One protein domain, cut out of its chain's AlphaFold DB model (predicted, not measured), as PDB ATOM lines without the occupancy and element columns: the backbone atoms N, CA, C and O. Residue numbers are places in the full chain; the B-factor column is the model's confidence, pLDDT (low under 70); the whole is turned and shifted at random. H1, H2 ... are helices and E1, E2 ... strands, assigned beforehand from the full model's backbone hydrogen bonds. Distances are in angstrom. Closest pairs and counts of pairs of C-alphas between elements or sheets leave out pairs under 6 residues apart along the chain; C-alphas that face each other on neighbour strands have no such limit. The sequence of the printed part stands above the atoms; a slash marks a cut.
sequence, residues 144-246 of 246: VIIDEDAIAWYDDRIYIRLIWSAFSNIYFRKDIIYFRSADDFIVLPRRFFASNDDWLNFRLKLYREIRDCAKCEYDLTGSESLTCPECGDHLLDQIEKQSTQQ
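This is residues 144 to 246 of the 246 residues of an uncharacterized protein of Poriferisphaera corsica (UniProt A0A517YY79). Two small three-stranded sheets, E1 E2 E3 and E4 E5 E6, stand apart from each other, and helix H1 near the middle of the model grazes both. H2 begins beside H1 and runs off from it at about a right angle to come close to edge strand E4, while the tip of the E2 and E3 hairpin and the long loop of residues 211 to 234 reach to opposite ends of the longest axis. The printed part has 103 residues with six named strands followed by two named helices; both sheets are antiparallel, in the orders E1 E2 E3 and E4 E5 E6, and the class is mixed, helices and strands. The whole is compact, with a radius of gyration of the C-alphas of 13.7 A and spans of 43 by 30 by 27 A.

Start with E1, residues 144 to 146, E2, residues 150 to 155, and E3, residues 158 to 163: they form a meander, each strand the antiparallel neighbour of the one before. In the hairpin E1 and E2, N 145 and O 152 are within hydrogen-bond range at 2.8 A; in the hairpin E2 and E3, look for N 151 and O 162 at 2.9 A. Go on to E4, residues 169 to 173, E5, residues 176 to 180, and E6, residues 185 to 189, a second meander. Its hairpins show N 173 and O 176 at 2.8 A between E4 and E5, and N 179 and O 186 at 2.8 A between E5 and E6. E3 and E4 are apart. H1, residues 196 to 210, only grazes both sheets; its closest C-alphas to E1 are those of Leu 206 and Ile 146, 7.3 A apart. H2, residues 235 to 244, touches H1, about perpendicular at 90 degrees; their closest C-alphas, of Leu 204 and Leu 236, are 6.9 A apart. H2 only grazes the sheet E4 E5 E6, and its closest C-alphas to E4 are those of Ser 243 and Arg 173, 4.9 A apart. Every O i to N i+4 pair in H2 is within hydrogen-bond range, against 10 of 11 in H1.

Find C-alpha 144 at (91.582, 181.738, 143.342), where E1 begins and runs 6.8 A. E2 then covers 16.3 A and E3 16.2 A; E4, E5 and E6 cover 13.3, 12.9 and 12.4 A. Look for C-alpha 196 at (92.386, 184.580, 157.418); from there H1 runs 21.3 A. H2 runs 14.7 A and ends at C-alpha 244, (81.531, 169.735, 163.043).

The C-alphas farthest apart are those of Arg 157 and Cys 231, 43.6 A. The printed part has no cut and ends at residue 246, the chain's last. The link from H1 to H2, 24 residues, is long. The mean pLDDT of the printed part is 85.5, and confidence is low, under 70, at residues 155 to 158 and 245 to 246.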
ATOM      1  N   VAL A 144      92.800 182.545 143.505       78.38
ATOM      2  CA  VAL A 144      91.582 181.738 143.342       78.38
ATOM      3  C   VAL A 144      90.418 182.694 143.051       78.38
ATOM      4  O   VAL A 144      90.099 183.536 143.887       78.38
ATOM      5  N   ILE A 145      89.777 182.563 141.886       80.88
ATOM      6  CA  ILE A 145      88.549 183.279 141.502       80.88
ATOM      7  C   ILE A 145      87.366 182.314 141.556       80.88
ATOM      8  O   ILE A 145      87.431 181.175 141.095       80.88
ATOM      9  N   ILE A 146      86.268 182.817 142.108       80.06
ATOM     10  CA  ILE A 146      84.935 182.228 142.004       80.06
ATOM     11  C   ILE A 146      84.189 183.049 140.958       80.06
ATOM     12  O   ILE A 146      83.992 184.251 141.177       80.06
ATOM     13  N   ASP A 147      83.832 182.390 139.863       81.25
ATOM     14  CA  ASP A 147      83.012 182.894 138.764       81.25
ATOM     15  C   ASP A 147      81.588 182.312 138.867       81.25
ATOM     16  O   ASP A 147      81.349 181.382 139.644       81.25
ATOM     17  N   GLU A 148      80.651 182.830 138.077       78.88
ATOM     18  CA  GLU A 148      79.250 182.379 138.081       78.88
ATOM     19  C   GLU A 148      79.116 180.900 137.692       78.88
ATOM     20  O   GLU A 148      78.281 180.180 138.232       78.88
ATOM     21  N   ASP A 149      79.965 180.402 136.789       83.38
ATOM     22  CA  ASP A 149      79.880 179.037 136.262       83.38
ATOM     23  C   ASP A 149      80.999 178.101 136.751       83.38
ATOM     24  O   ASP A 149      80.897 176.881 136.578       83.38
ATOM     25  N   ALA A 150      82.065 178.632 137.356       86.12
ATOM     26  CA  ALA A 150      83.241 177.854 137.721       86.12
ATOM     27  C   ALA A 150      84.033 178.422 138.906       86.12
ATOM     28  O   ALA A 150      84.092 179.624 139.149       86.12
ATOM     29  N   ILE A 151      84.782 177.541 139.565       84.69
ATOM     30  CA  ILE A 151      85.950 177.933 140.351       84.69
ATOM     31  C   ILE A 151      87.190 177.840 139.469       84.69
ATOM     32  O   ILE A 151      87.469 176.805 138.859       84.69
ATOM     33  N   ALA A 152      87.953 178.922 139.409       83.19
ATOM     34  CA  ALA A 152      89.229 178.950 138.724       83.19
ATOM     35  C   ALA A 152      90.332 179.294 139.714       83.19
ATOM     36  O   ALA A 152      90.197 180.195 140.534       83.19
ATOM     37  N   TRP A 153      91.457 178.610 139.618       82.69
ATOM     38  CA  TRP A 153      92.671 179.070 140.266       82.69
ATOM     39  C   TRP A 153      93.815 179.038 139.278       82.69
ATOM     40  O   TRP A 153      93.905 178.169 138.404       82.69
ATOM     41  N   TYR A 154      94.680 180.024 139.429       76.94
ATOM     42  CA  TYR A 154      95.866 180.177 138.613       76.94
ATOM     43  C   TYR A 154      97.048 180.211 139.553       76.94
ATOM     44  O   TYR A 154      97.109 180.949 140.535       76.94
ATOM     45  N   ASP A 155      97.971 179.336 139.232       68.81
ATOM     46  CA  ASP A 155      99.357 179.427 139.618       68.81
ATOM     47  C   ASP A 155     100.127 179.922 138.392       68.81
ATOM     48  O   ASP A 155      99.646 179.799 137.259       68.81
ATOM     49  N   ASP A 156     101.344 180.414 138.591       63.53
ATOM     50  CA  ASP A 156     102.186 180.977 137.526       63.53
ATOM     51  C   ASP A 156     102.431 179.984 136.365       63.53
ATOM     52  O   ASP A 156     102.902 180.350 135.289       63.53
ATOM     53  N   ARG A 157     102.120 178.699 136.580       61.44
ATOM     54  CA  ARG A 157     102.323 177.583 135.649       61.44
ATOM     55  C   ARG A 157     101.040 176.900 135.192       61.44
ATOM     56  O   ARG A 157     101.071 176.156 134.212       61.44
ATOM     57  N   ILE A 158      99.950 177.039 135.942       67.50
ATOM     58  CA  ILE A 158      98.784 176.165 135.826       67.50
ATOM     59  C   ILE A 158      97.520 176.998 135.990       67.50
ATOM     60  O   ILE A 158      97.272 177.551 137.055       67.50
ATOM     61  N   TYR A 159      96.691 177.003 134.949       79.31
ATOM     62  CA  TYR A 159      95.308 177.453 135.021       79.31
ATOM     63  C   TYR A 159      94.406 176.228 135.158       79.31
ATOM     64  O   TYR A 159      94.351 175.391 134.253       79.31
ATOM     65  N   ILE A 160      93.720 176.104 136.290       79.44
ATOM     66  CA  ILE A 160      92.684 175.091 136.478       79.44
ATOM     67  C   ILE A 160      91.355 175.812 136.630       79.44
ATOM     68  O   ILE A 160      91.177 176.613 137.541       79.44
ATOM     69  N   ARG A 161      90.423 175.489 135.736       83.44
ATOM     70  CA  ARG A 161      89.032 175.931 135.779       83.44
ATOM     71  C   ARG A 161      88.142 174.718 135.937       83.44
ATOM     72  O   ARG A 161      88.226 173.784 135.140       83.44
ATOM     73  N   LEU A 162      87.295 174.741 136.952       81.38
ATOM     74  CA  LEU A 162      86.369 173.668 137.260       81.38
ATOM     75  C   LEU A 162      84.959 174.220 137.354       81.38
ATOM     76  O   LEU A 162      84.642 175.005 138.241       81.38
ATOM     77  N   ILE A 163      84.131 173.787 136.414       86.69
ATOM     78  CA  ILE A 163      82.731 174.188 136.305       86.69
ATOM     79  C   ILE A 163      81.960 173.615 137.499       86.69
ATOM     80  O   ILE A 163      82.220 172.477 137.898       86.69
ATOM     81  N   TRP A 164      80.995 174.357 138.046       84.06
ATOM     82  CA  TRP A 164      80.215 173.917 139.212       84.06
ATOM     83  C   TRP A 164      79.545 172.557 139.011       84.06
ATOM     84  O   TRP A 164      79.539 171.726 139.919       84.06
ATOM     85  N   SER A 165      79.074 172.283 137.791       84.06
ATOM     86  CA  SER A 165      78.458 171.009 137.397       84.06
ATOM     87  C   SER A 165      79.389 169.795 137.511       84.06
ATOM     88  O   SER A 165      78.912 168.660 137.540       84.06
ATOM     89  N   ALA A 166      80.708 170.001 137.604       81.62
ATOM     90  CA  ALA A 166      81.683 168.933 137.813       81.62
ATOM     91  C   ALA A 166      81.751 168.452 139.275       81.62
ATOM     92  O   ALA A 166      82.379 167.422 139.555       81.62
ATOM     93  N   PHE A 167      81.134 169.183 140.209       83.00
ATOM     94  CA  PHE A 167      81.126 168.851 141.627       83.00
ATOM     95  C   PHE A 167      79.794 168.236 142.040       83.00
ATOM     96  O   PHE A 167      78.726 168.799 141.842       83.00
ATOM     97  N   SER A 168      79.871 167.073 142.678       84.50
ATOM     98  CA  SER A 168      78.706 166.408 143.264       84.50
ATOM     99  C   SER A 168      78.394 166.920 144.667       84.50
ATOM    100  O   SER A 168      77.240 166.952 145.076       84.50
ATOM    101  N   ASN A 169      79.432 167.265 145.434       86.69
ATOM    102  CA  ASN A 169      79.323 167.713 146.815       86.69
ATOM    103  C   ASN A 169      80.511 168.592 147.197       86.69
ATOM    104  O   ASN A 169      81.630 168.392 146.714       86.69
ATOM    105  N   ILE A 170      80.264 169.509 148.128       88.75
ATOM    106  CA  ILE A 170      81.276 170.385 148.719       88.75
ATOM    107  C   ILE A 170      81.178 170.279 150.232       88.75
ATOM    108  O   ILE A 170      80.087 170.383 150.799       88.75
ATOM    109  N   TYR A 171      82.325 170.059 150.867       89.62
ATOM    110  CA  TYR A 171      82.453 169.898 152.307       89.62
ATOM    111  C   TYR A 171      83.366 170.978 152.871       89.62
ATOM    112  O   TYR A 171      84.512 171.132 152.443       89.62
ATOM    113  N   PHE A 172      82.869 171.694 153.874       90.00
ATOM    114  CA  PHE A 172      83.616 172.733 154.566       90.00
ATOM    115  C   PHE A 172      84.235 172.155 155.838       90.00
ATOM    116  O   PHE A 172      83.523 171.674 156.714       90.00
ATOM    117  N   ARG A 173      85.561 172.227 155.976       88.75
ATOM    118  CA  ARG A 173      86.267 172.074 157.254       88.75
ATOM    119  C   ARG A 173      86.969 173.378 157.620       88.75
ATOM    120  O   ARG A 173      87.179 174.242 156.773       88.75
ATOM    121  N   LYS A 174      87.343 173.508 158.896       86.81
ATOM    122  CA  LYS A 174      87.926 174.731 159.477       86.81
ATOM    123  C   LYS A 174      89.035 175.354 158.615       86.81
ATOM    124  O   LYS A 174      88.999 176.552 158.349       86.81
ATOM    125  N   ASP A 175      89.970 174.530 158.144       88.44
ATOM    126  CA  ASP A 175      91.143 174.981 157.384       88.44
ATOM    127  C   ASP A 175      91.232 174.373 155.975       88.44
ATOM    128  O   ASP A 175      92.259 174.511 155.311       88.44
ATOM    129  N   ILE A 176      90.206 173.646 155.520       89.88
ATOM    130  CA  ILE A 176      90.218 172.945 154.228       89.88
ATOM    131  C   ILE A 176      88.798 172.874 153.657       89.88
ATOM    132  O   ILE A 176      87.871 172.504 154.373       89.88
ATOM    133  N   ILE A 177      88.637 173.144 152.361       90.38
ATOM    134  CA  ILE A 177      87.427 172.802 151.603       90.38
ATOM    135  C   ILE A 177      87.717 171.588 150.721       90.38
ATOM    136  O   ILE A 177      88.754 171.526 150.058       90.38
ATOM    137  N   TYR A 178      86.796 170.628 150.712       89.50
ATOM    138  CA  TYR A 178      86.848 169.464 149.834       89.50
ATOM    139  C   TYR A 178      85.747 169.560 148.785       89.50
ATOM    140  O   TYR A 178      84.569 169.639 149.126       89.50
ATOM    141  N   PHE A 179      86.133 169.476 147.520       88.00
ATOM    142  CA  PHE A 179      85.224 169.348 146.393       88.00
ATOM    143  C   PHE A 179      85.263 167.905 145.903       88.00
ATOM    144  O   PHE A 179      86.327 167.378 145.575       88.00
ATOM    145  N   ARG A 180      84.107 167.249 145.862       85.12
ATOM    146  CA  ARG A 180      83.987 165.879 145.363       85.12
ATOM    147  C   ARG A 180      83.564 165.897 143.899       85.12
ATOM    148  O   ARG A 180      82.409 166.204 143.601       85.12
ATOM    149  N   SER A 181      84.480 165.527 143.014       81.81
ATOM    150  CA  SER A 181      84.185 165.228 141.610       81.81
ATOM    151  C   SER A 181      83.743 163.764 141.451       81.81
ATOM    152  O   SER A 181      83.738 163.008 142.426       81.81
ATOM    153  N   ALA A 182      83.343 163.362 140.242       77.69
ATOM    154  CA  ALA A 182      82.899 161.997 139.948       77.69
ATOM    155  C   ALA A 182      83.959 160.947 140.332       77.69
ATOM    156  O   ALA A 182      83.626 159.948 140.969       77.69
ATOM    157  N   ASP A 183      85.229 161.229 140.026       75.94
ATOM    158  CA  ASP A 183      86.327 160.264 140.158       75.94
ATOM    159  C   ASP A 183      87.416 160.672 141.167       75.94
ATOM    160  O   ASP A 183      88.316 159.880 141.449       75.94
ATOM    161  N   ASP A 184      87.365 161.891 141.721       77.44
ATOM    162  CA  ASP A 184      88.433 162.407 142.590       77.44
ATOM    163  C   ASP A 184      87.958 163.470 143.596       77.44
ATOM    164  O   ASP A 184      86.847 164.004 143.512       77.44
ATOM    165  N   PHE A 185      88.833 163.799 144.549       78.56
ATOM    166  CA  PHE A 185      88.671 164.902 145.487       78.56
ATOM    167  C   PHE A 185      89.657 166.019 145.179       78.56
ATOM    168  O   PHE A 185      90.871 165.822 145.142       78.56
ATOM    169  N   ILE A 186      89.130 167.227 145.052       82.81
ATOM    170  CA  ILE A 186      89.933 168.437 144.988       82.81
ATOM    171  C   ILE A 186      89.923 169.080 146.362       82.81
ATOM    172  O   ILE A 186      88.882 169.218 147.004       82.81
ATOM    173  N   VAL A 187      91.110 169.450 146.824       84.75
ATOM    174  CA  VAL A 187      91.325 169.966 148.170       84.75
ATOM    175  C   VAL A 187      91.830 171.391 148.067       84.75
ATOM    176  O   VAL A 187      92.870 171.633 147.458       84.75
ATOM    177  N   LEU A 188      91.119 172.316 148.706       87.12
ATOM    178  CA  LEU A 188      91.496 173.718 148.790       87.12
ATOM    179  C   LEU A 188      91.820 174.079 150.248       87.12
ATOM    180  O   LEU A 188      90.917 174.357 151.041       87.12
ATOM    181  N   PRO A 189      93.099 174.003 150.650       86.88
ATOM    182  CA  PRO A 189      93.521 174.335 152.001       86.88
ATOM    183  C   PRO A 189      93.594 175.853 152.222       86.88
ATOM    184  O   PRO A 189      94.009 176.605 151.346       86.88
ATOM    185  N   ARG A 190      93.323 176.289 153.456       88.06
ATOM    186  CA  ARG A 190      93.398 177.686 153.917       88.06
ATOM    187  C   ARG A 190      94.721 178.378 153.594       88.06
ATOM    188  O   ARG A 190      94.742 179.573 153.347       88.06
ATOM    189  N   ARG A 191      95.835 177.641 153.589       83.19
ATOM    190  CA  ARG A 191      97.171 178.187 153.282       83.19
ATOM    191  C   ARG A 191      97.304 178.766 151.866       83.19
ATOM    192  O   ARG A 191      98.355 179.304 151.551       83.19
ATOM    193  N   PHE A 192      96.298 178.583 151.009       81.06
ATOM    194  CA  PHE A 192      96.230 179.190 149.677       81.06
ATOM    195  C   PHE A 192      95.736 180.634 149.690       81.06
ATOM    196  O   PHE A 192      95.733 181.286 148.655       81.06
ATOM    197  N   PHE A 193      95.348 181.136 150.858       83.94
ATOM    198  CA  PHE A 193      94.856 182.487 151.051       83.94
ATOM    199  C   PHE A 193      95.892 183.288 151.837       83.94
ATOM    200  O   PHE A 193      96.505 182.769 152.775       83.94
ATOM    201  N   ALA A 194      96.103 184.544 151.438       82.69
ATOM    202  CA  ALA A 194      97.109 185.415 152.038       82.69
ATOM    203  C   ALA A 194      96.782 185.738 153.503       82.69
ATOM    204  O   ALA A 194      97.677 185.794 154.348       82.69
ATOM    205  N   SER A 195      95.494 185.899 153.814       87.56
ATOM    206  CA  SER A 195      95.008 186.178 155.159       87.56
ATOM    207  C   SER A 195      93.874 185.240 155.591       87.56
ATOM    208  O   SER A 195      93.277 184.505 154.801       87.56
ATOM    209  N   ASN A 196      93.572 185.256 156.893       89.56
ATOM    210  CA  ASN A 196      92.386 184.580 157.418       89.56
ATOM    211  C   ASN A 196      91.091 185.197 156.879       89.56
ATOM    212  O   ASN A 196      90.117 184.479 156.683       89.56
ATOM    213  N   ASP A 197      91.085 186.505 156.650       91.31
ATOM    214  CA  ASP A 197      89.889 187.216 156.216       91.31
ATOM    215  C   ASP A 197      89.573 186.872 154.759       91.31
ATOM    216  O   ASP A 197      88.425 186.565 154.448       91.31
ATOM    217  N   ASP A 198      90.592 186.748 153.899       87.75
ATOM    218  CA  ASP A 198      90.432 186.245 152.526       87.75
ATOM    219  C   ASP A 198      89.848 184.829 152.512       87.75
ATOM    220  O   ASP A 198      88.957 184.518 151.724       87.75
ATOM    221  N   TRP A 199      90.317 183.969 153.423       91.12
ATOM    222  CA  TRP A 199      89.793 182.614 153.583       91.12
ATOM    223  C   TRP A 199      88.319 182.605 154.000       91.12
ATOM    224  O   TRP A 199      87.521 181.846 153.446       91.12
ATOM    225  N   LEU A 200      87.941 183.437 154.973       91.69
ATOM    226  CA  LEU A 200      86.558 183.537 155.439       91.69
ATOM    227  C   LEU A 200      85.640 184.136 154.365       91.69
ATOM    228  O   LEU A 200      84.564 183.589 154.124       91.69
ATOM    229  N   ASN A 201      86.087 185.187 153.679       90.88
ATOM    230  CA  ASN A 201      85.363 185.815 152.574       90.88
ATOM    231  C   ASN A 201      85.153 184.832 151.422       90.88
ATOM    232  O   ASN A 201      84.043 184.711 150.908       90.88
ATOM    233  N   PHE A 202      86.186 184.066 151.065       90.75
ATOM    234  CA  PHE A 202      86.079 183.017 150.058       90.75
ATOM    235  C   PHE A 202      85.079 181.931 150.465       90.75
ATOM    236  O   PHE A 202      84.230 181.545 149.665       90.75
ATOM    237  N   ARG A 203      85.140 181.450 151.716       91.94
ATOM    238  CA  ARG A 203      84.185 180.453 152.234       91.94
ATOM    239  C   ARG A 203      82.751 180.951 152.162       91.94
ATOM    240  O   ARG A 203      81.877 180.183 151.778       91.94
ATOM    241  N   LEU A 204      82.522 182.208 152.535       92.25
ATOM    242  CA  LEU A 204      81.209 182.836 152.459       92.25
ATOM    243  C   LEU A 204      80.731 182.950 151.020       92.25
ATOM    244  O   LEU A 204      79.632 182.489 150.730       92.25
ATOM    245  N   LYS A 205      81.563 183.487 150.122       90.38
ATOM    246  CA  LYS A 205      81.229 183.595 148.700       90.38
ATOM    247  C   LYS A 205      80.868 182.223 148.125       90.38
ATOM    248  O   LYS A 205      79.801 182.064 147.552       90.38
ATOM    249  N   LEU A 206      81.693 181.207 148.381       90.56
ATOM    250  CA  LEU A 206      81.442 179.842 147.920       90.56
ATOM    251  C   LEU A 206      80.161 179.235 148.506       90.56
ATOM    252  O   LEU A 206      79.462 178.496 147.823       90.56
ATOM    253  N   TYR A 207      79.868 179.496 149.782       91.12
ATOM    254  CA  TYR A 207      78.654 178.989 150.418       91.12
ATOM    255  C   TYR A 207      77.401 179.584 149.775       91.12
ATOM    256  O   TYR A 207      76.472 178.840 149.483       91.12
ATOM    257  N   ARG A 208      77.405 180.894 149.505       89.38
ATOM    258  CA  ARG A 208      76.270 181.602 148.901       89.38
ATOM    259  C   ARG A 208      75.971 181.153 147.473       89.38
ATOM    260  O   ARG A 208      74.808 181.053 147.129       89.38
ATOM    261  N   GLU A 209      76.999 180.834 146.687       84.75
ATOM    262  CA  GLU A 209      76.813 180.395 145.293       84.75
ATOM    263  C   GLU A 209      76.263 178.972 145.147       84.75
ATOM    264  O   GLU A 209      75.833 178.572 144.071       84.75
ATOM    265  N   ILE A 210      76.350 178.148 146.195       83.56
ATOM    266  CA  ILE A 210      76.151 176.694 146.050       83.56
ATOM    267  C   ILE A 210      75.080 176.163 146.994       83.56
ATOM    268  O   ILE A 210      74.628 175.021 146.854       83.56
ATOM    269  N   ARG A 211      74.694 176.944 148.002       81.75
ATOM    270  CA  ARG A 211      73.777 176.502 149.043       81.75
ATOM    271  C   ARG A 211      72.734 177.559 149.335       81.75
ATOM    272  O   ARG A 211      73.048 178.727 149.550       81.75
ATOM    273  N   ASP A 212      71.525 177.062 149.521       90.88
ATOM    274  CA  ASP A 212      70.483 177.782 150.226       90.88
ATOM    275  C   ASP A 212      70.835 177.879 151.716       90.88
ATOM    276  O   ASP A 212      71.595 177.073 152.274       90.88
ATOM    277  N   CYS A 213      70.248 178.861 152.390       91.81
ATOM    278  CA  CYS A 213      70.368 179.010 153.831       91.81
ATOM    279  C   CYS A 213      69.925 177.722 154.538       91.81
ATOM    280  O   CYS A 213      68.772 177.311 154.434       91.81
ATOM    281  N   ALA A 214      70.795 177.118 155.353       89.12
ATOM    282  CA  ALA A 214      70.495 175.836 156.000       89.12
ATOM    283  C   ALA A 214      69.322 175.893 157.000       89.12
ATOM    284  O   ALA A 214      68.837 174.853 157.441       89.12
ATOM    285  N   LYS A 215      68.906 177.098 157.408       91.88
ATOM    286  CA  LYS A 215      67.841 177.323 158.391       91.88
ATOM    287  C   LYS A 215      66.470 177.578 157.765       91.88
ATOM    288  O   LYS A 215      65.476 177.161 158.350       91.88
ATOM    289  N   CYS A 216      66.414 178.305 156.650       93.44
ATOM    290  CA  CYS A 216      65.155 178.728 156.025       93.44
ATOM    291  C   CYS A 216      65.056 178.412 154.530       93.44
ATOM    292  O   CYS A 216      64.062 178.774 153.923       93.44
ATOM    293  N   GLU A 217      66.059 177.748 153.949       93.69
ATOM    294  CA  GLU A 217      66.094 177.357 152.530       93.69
ATOM    295  C   GLU A 217      66.030 178.549 151.555       93.69
ATOM    296  O   GLU A 217      65.743 178.387 150.375       93.69
ATOM    297  N   TYR A 218      66.344 179.757 152.037       93.00
ATOM    298  CA  TYR A 218      66.479 180.951 151.206       93.00
ATOM    299  C   TYR A 218      67.646 180.818 150.227       93.00
ATOM    300  O   TYR A 218      68.767 180.546 150.667       93.00
ATOM    301  N   ASP A 219      67.403 181.098 148.948       92.31
ATOM    302  CA  ASP A 219      68.442 181.185 147.920       92.31
ATOM    303  C   ASP A 219      69.377 182.372 148.211       92.31
ATOM    304  O   ASP A 219      68.964 183.531 148.233       92.31
ATOM    305  N   LEU A 220      70.647 182.073 148.489       90.75
ATOM    306  CA  LEU A 220      71.658 183.064 148.863       90.75
ATOM    307  C   LEU A 220      72.428 183.631 147.659       90.75
ATOM    308  O   LEU A 220      73.296 184.487 147.866       90.75
ATOM    309  N   THR A 221      72.125 183.182 146.439       87.38
ATOM    310  CA  THR A 221      72.818 183.596 145.213       87.38
ATOM    311  C   THR A 221      72.764 185.119 145.054       87.38
ATOM    312  O   THR A 221      71.705 185.739 145.155       87.38
ATOM    313  N   GLY A 222      73.923 185.757 144.859       83.12
ATOM    314  CA  GLY A 222      74.041 187.220 144.741       83.12
ATOM    315  C   GLY A 222      73.954 188.017 146.054       83.12
ATOM    316  O   GLY A 222      74.071 189.240 146.032       83.12
ATOM    317  N   SER A 223      73.779 187.373 147.215       87.12
ATOM    318  CA  SER A 223      73.796 188.072 148.508       87.12
ATOM    319  C   SER A 223      75.216 188.481 148.924       87.12
ATOM    320  O   SER A 223      76.162 187.692 148.873       87.12
ATOM    321  N   GLU A 224      75.380 189.701 149.437       87.69
ATOM    322  CA  GLU A 224      76.657 190.174 149.998       87.69
ATOM    323  C   GLU A 224      76.703 190.125 151.538       87.69
ATOM    324  O   GLU A 224      77.780 190.199 152.139       87.69
ATOM    325  N   SER A 225      75.557 189.907 152.193       90.00
ATOM    326  CA  SER A 225      75.414 189.987 153.653       90.00
ATOM    327  C   SER A 225      76.075 188.823 154.401       90.00
ATOM    328  O   SER A 225      76.013 187.662 153.989       90.00
ATOM    329  N   LEU A 226      76.686 189.108 155.555       92.25
ATOM    330  CA  LEU A 226      77.210 188.090 156.485       92.25
ATOM    331  C   LEU A 226      76.096 187.251 157.139       92.25
ATOM    332  O   LEU A 226      76.356 186.168 157.669       92.25
ATOM    333  N   THR A 227      74.860 187.743 157.092       94.38
ATOM    334  CA  THR A 227      73.663 187.085 157.615       94.38
ATOM    335  C   THR A 227      72.691 186.743 156.493       94.38
ATOM    336  O   THR A 227      72.639 187.418 155.464       94.38
ATOM    337  N   CYS A 228      71.889 185.698 156.693       94.19
ATOM    338  CA  CYS A 228      70.791 185.383 155.788       94.19
ATOM    339  C   CYS A 228      69.767 186.541 155.777       94.19
ATOM    340  O   CYS A 228      69.281 186.901 156.854       94.19
ATOM    341  N   PRO A 229      69.398 187.096 154.605       93.50
ATOM    342  CA  PRO A 229      68.448 188.209 154.514       93.50
ATOM    343  C   PRO A 229      67.061 187.894 155.085       93.50
ATOM    344  O   PRO A 229      66.405 188.775 155.629       93.50
ATOM    345  N   GLU A 230      66.623 186.638 154.983       94.88
ATOM    346  CA  GLU A 230      65.288 186.231 155.417       94.88
ATOM    347  C   GLU A 230      65.219 185.945 156.924       94.88
ATOM    348  O   GLU A 230      64.330 186.435 157.617       94.88
ATOM    349  N   CYS A 231      66.159 185.159 157.458       95.25
ATOM    350  CA  CYS A 231      66.090 184.689 158.848       95.25
ATOM    351  C   CYS A 231      67.093 185.353 159.806       95.25
ATOM    352  O   CYS A 231      67.094 185.033 160.998       95.25
ATOM    353  N   GLY A 232      67.968 186.231 159.302       94.50
ATOM    354  CA  GLY A 232      68.981 186.957 160.077       94.50
ATOM    355  C   GLY A 232      70.104 186.090 160.657       94.50
ATOM    356  O   GLY A 232      70.922 186.582 161.430       94.50
ATOM    357  N   ASP A 233      70.148 184.801 160.323       94.25
ATOM    358  CA  ASP A 233      71.109 183.854 160.888       94.25
ATOM    359  C   ASP A 233      72.513 184.071 160.305       94.25
ATOM    360  O   ASP A 233      72.664 184.373 159.119       94.25
ATOM    361  N   HIS A 234      73.544 183.932 161.140       94.62
ATOM    362  CA  HIS A 234      74.924 184.209 160.751       94.62
ATOM    363  C   HIS A 234      75.484 183.074 159.882       94.62
ATOM    364  O   HIS A 234      75.561 181.923 160.318       94.62
ATOM    365  N   LEU A 235      75.875 183.381 158.641       93.06
ATOM    366  CA  LEU A 235      76.221 182.354 157.651       93.06
ATOM    367  C   LEU A 235      77.500 181.597 158.025       93.06
ATOM    368  O   LEU A 235      77.559 180.380 157.868       93.06
ATOM    369  N   LEU A 236      78.507 182.277 158.587       91.75
ATOM    370  CA  LEU A 236      79.740 181.618 159.046       91.75
ATOM    371  C   LEU A 236      79.457 180.543 160.103       91.75
ATOM    372  O   LEU A 236      80.018 179.450 160.027       91.75
ATOM    373  N   ASP A 237      78.540 180.815 161.030       91.94
ATOM    374  CA  ASP A 237      78.177 179.884 162.099       91.94
ATOM    375  C   ASP A 237      77.486 178.643 161.526       91.94
ATOM    376  O   ASP A 237      77.689 177.531 162.018       91.94
ATOM    377  N   GLN A 238      76.689 178.803 160.463       90.12
ATOM    378  CA  GLN A 238      76.095 177.673 159.744       90.12
ATOM    379  C   GLN A 238      77.174 176.808 159.087       90.12
ATOM    380  O   GLN A 238      77.158 175.586 159.251       90.12
ATOM    381  N   ILE A 239      78.148 177.430 158.413       90.06
ATOM    382  CA  ILE A 239      79.271 176.711 157.796       90.06
ATOM    383  C   ILE A 239      80.077 175.960 158.874       90.06
ATOM    384  O   ILE A 239      80.474 174.810 158.675       90.06
ATOM    385  N   GLU A 240      80.315 176.570 160.036       88.56
ATOM    386  CA  GLU A 240      81.031 175.925 161.142       88.56
ATOM    387  C   GLU A 240      80.248 174.763 161.770       88.56
ATOM    388  O   GLU A 240      80.820 173.692 162.010       88.56
ATOM    389  N   LYS A 241      78.936 174.910 161.972       88.19
ATOM    390  CA  LYS A 241      78.071 173.815 162.443       88.19
ATOM    391  C   LYS A 241      78.083 172.633 161.474       88.19
ATOM    392  O   LYS A 241      78.219 171.492 161.906       88.19
ATOM    393  N   GLN A 242      78.039 172.890 160.168       81.12
ATOM    394  CA  GLN A 242      78.150 171.831 159.159       81.12
ATOM    395  C   GLN A 242      79.520 171.141 159.191       81.12
ATOM    396  O   GLN A 242      79.606 169.928 159.020       81.12
ATOM    397  N   SER A 243      80.588 171.891 159.479       78.19
ATOM    398  CA  SER A 243      81.949 171.345 159.550       78.19
ATOM    399  C   SER A 243      82.212 170.417 160.743       78.19
ATOM    400  O   SER A 243      83.173 169.646 160.718       78.19
ATOM    401  N   THR A 244      81.385 170.503 161.792       73.00
ATOM    402  CA  THR A 244      81.531 169.735 163.043       73.00
ATOM    403  C   THR A 244      80.625 168.509 163.112       73.00
ATOM    404  O   THR A 244      80.915 167.587 163.870       73.00
ATOM    405  N   GLN A 245      79.562 168.458 162.308       62.81
ATOM    406  CA  GLN A 245      78.628 167.326 162.250       62.81
ATOM    407  C   GLN A 245      79.109 166.163 161.349       62.81
ATOM    408  O   GLN A 245      78.379 165.186 161.189       62.81
ATOM    409  N   GLN A 246      80.326 166.242 160.787       53.03
ATOM    410  CA  GLN A 246      80.936 165.248 159.883       53.03
ATOM    411  C   GLN A 246      82.356 164.842 160.294       53.03
ATOM    412  O   GLN A 246      82.702 163.659 160.099       53.03
TER     413      GLN A 246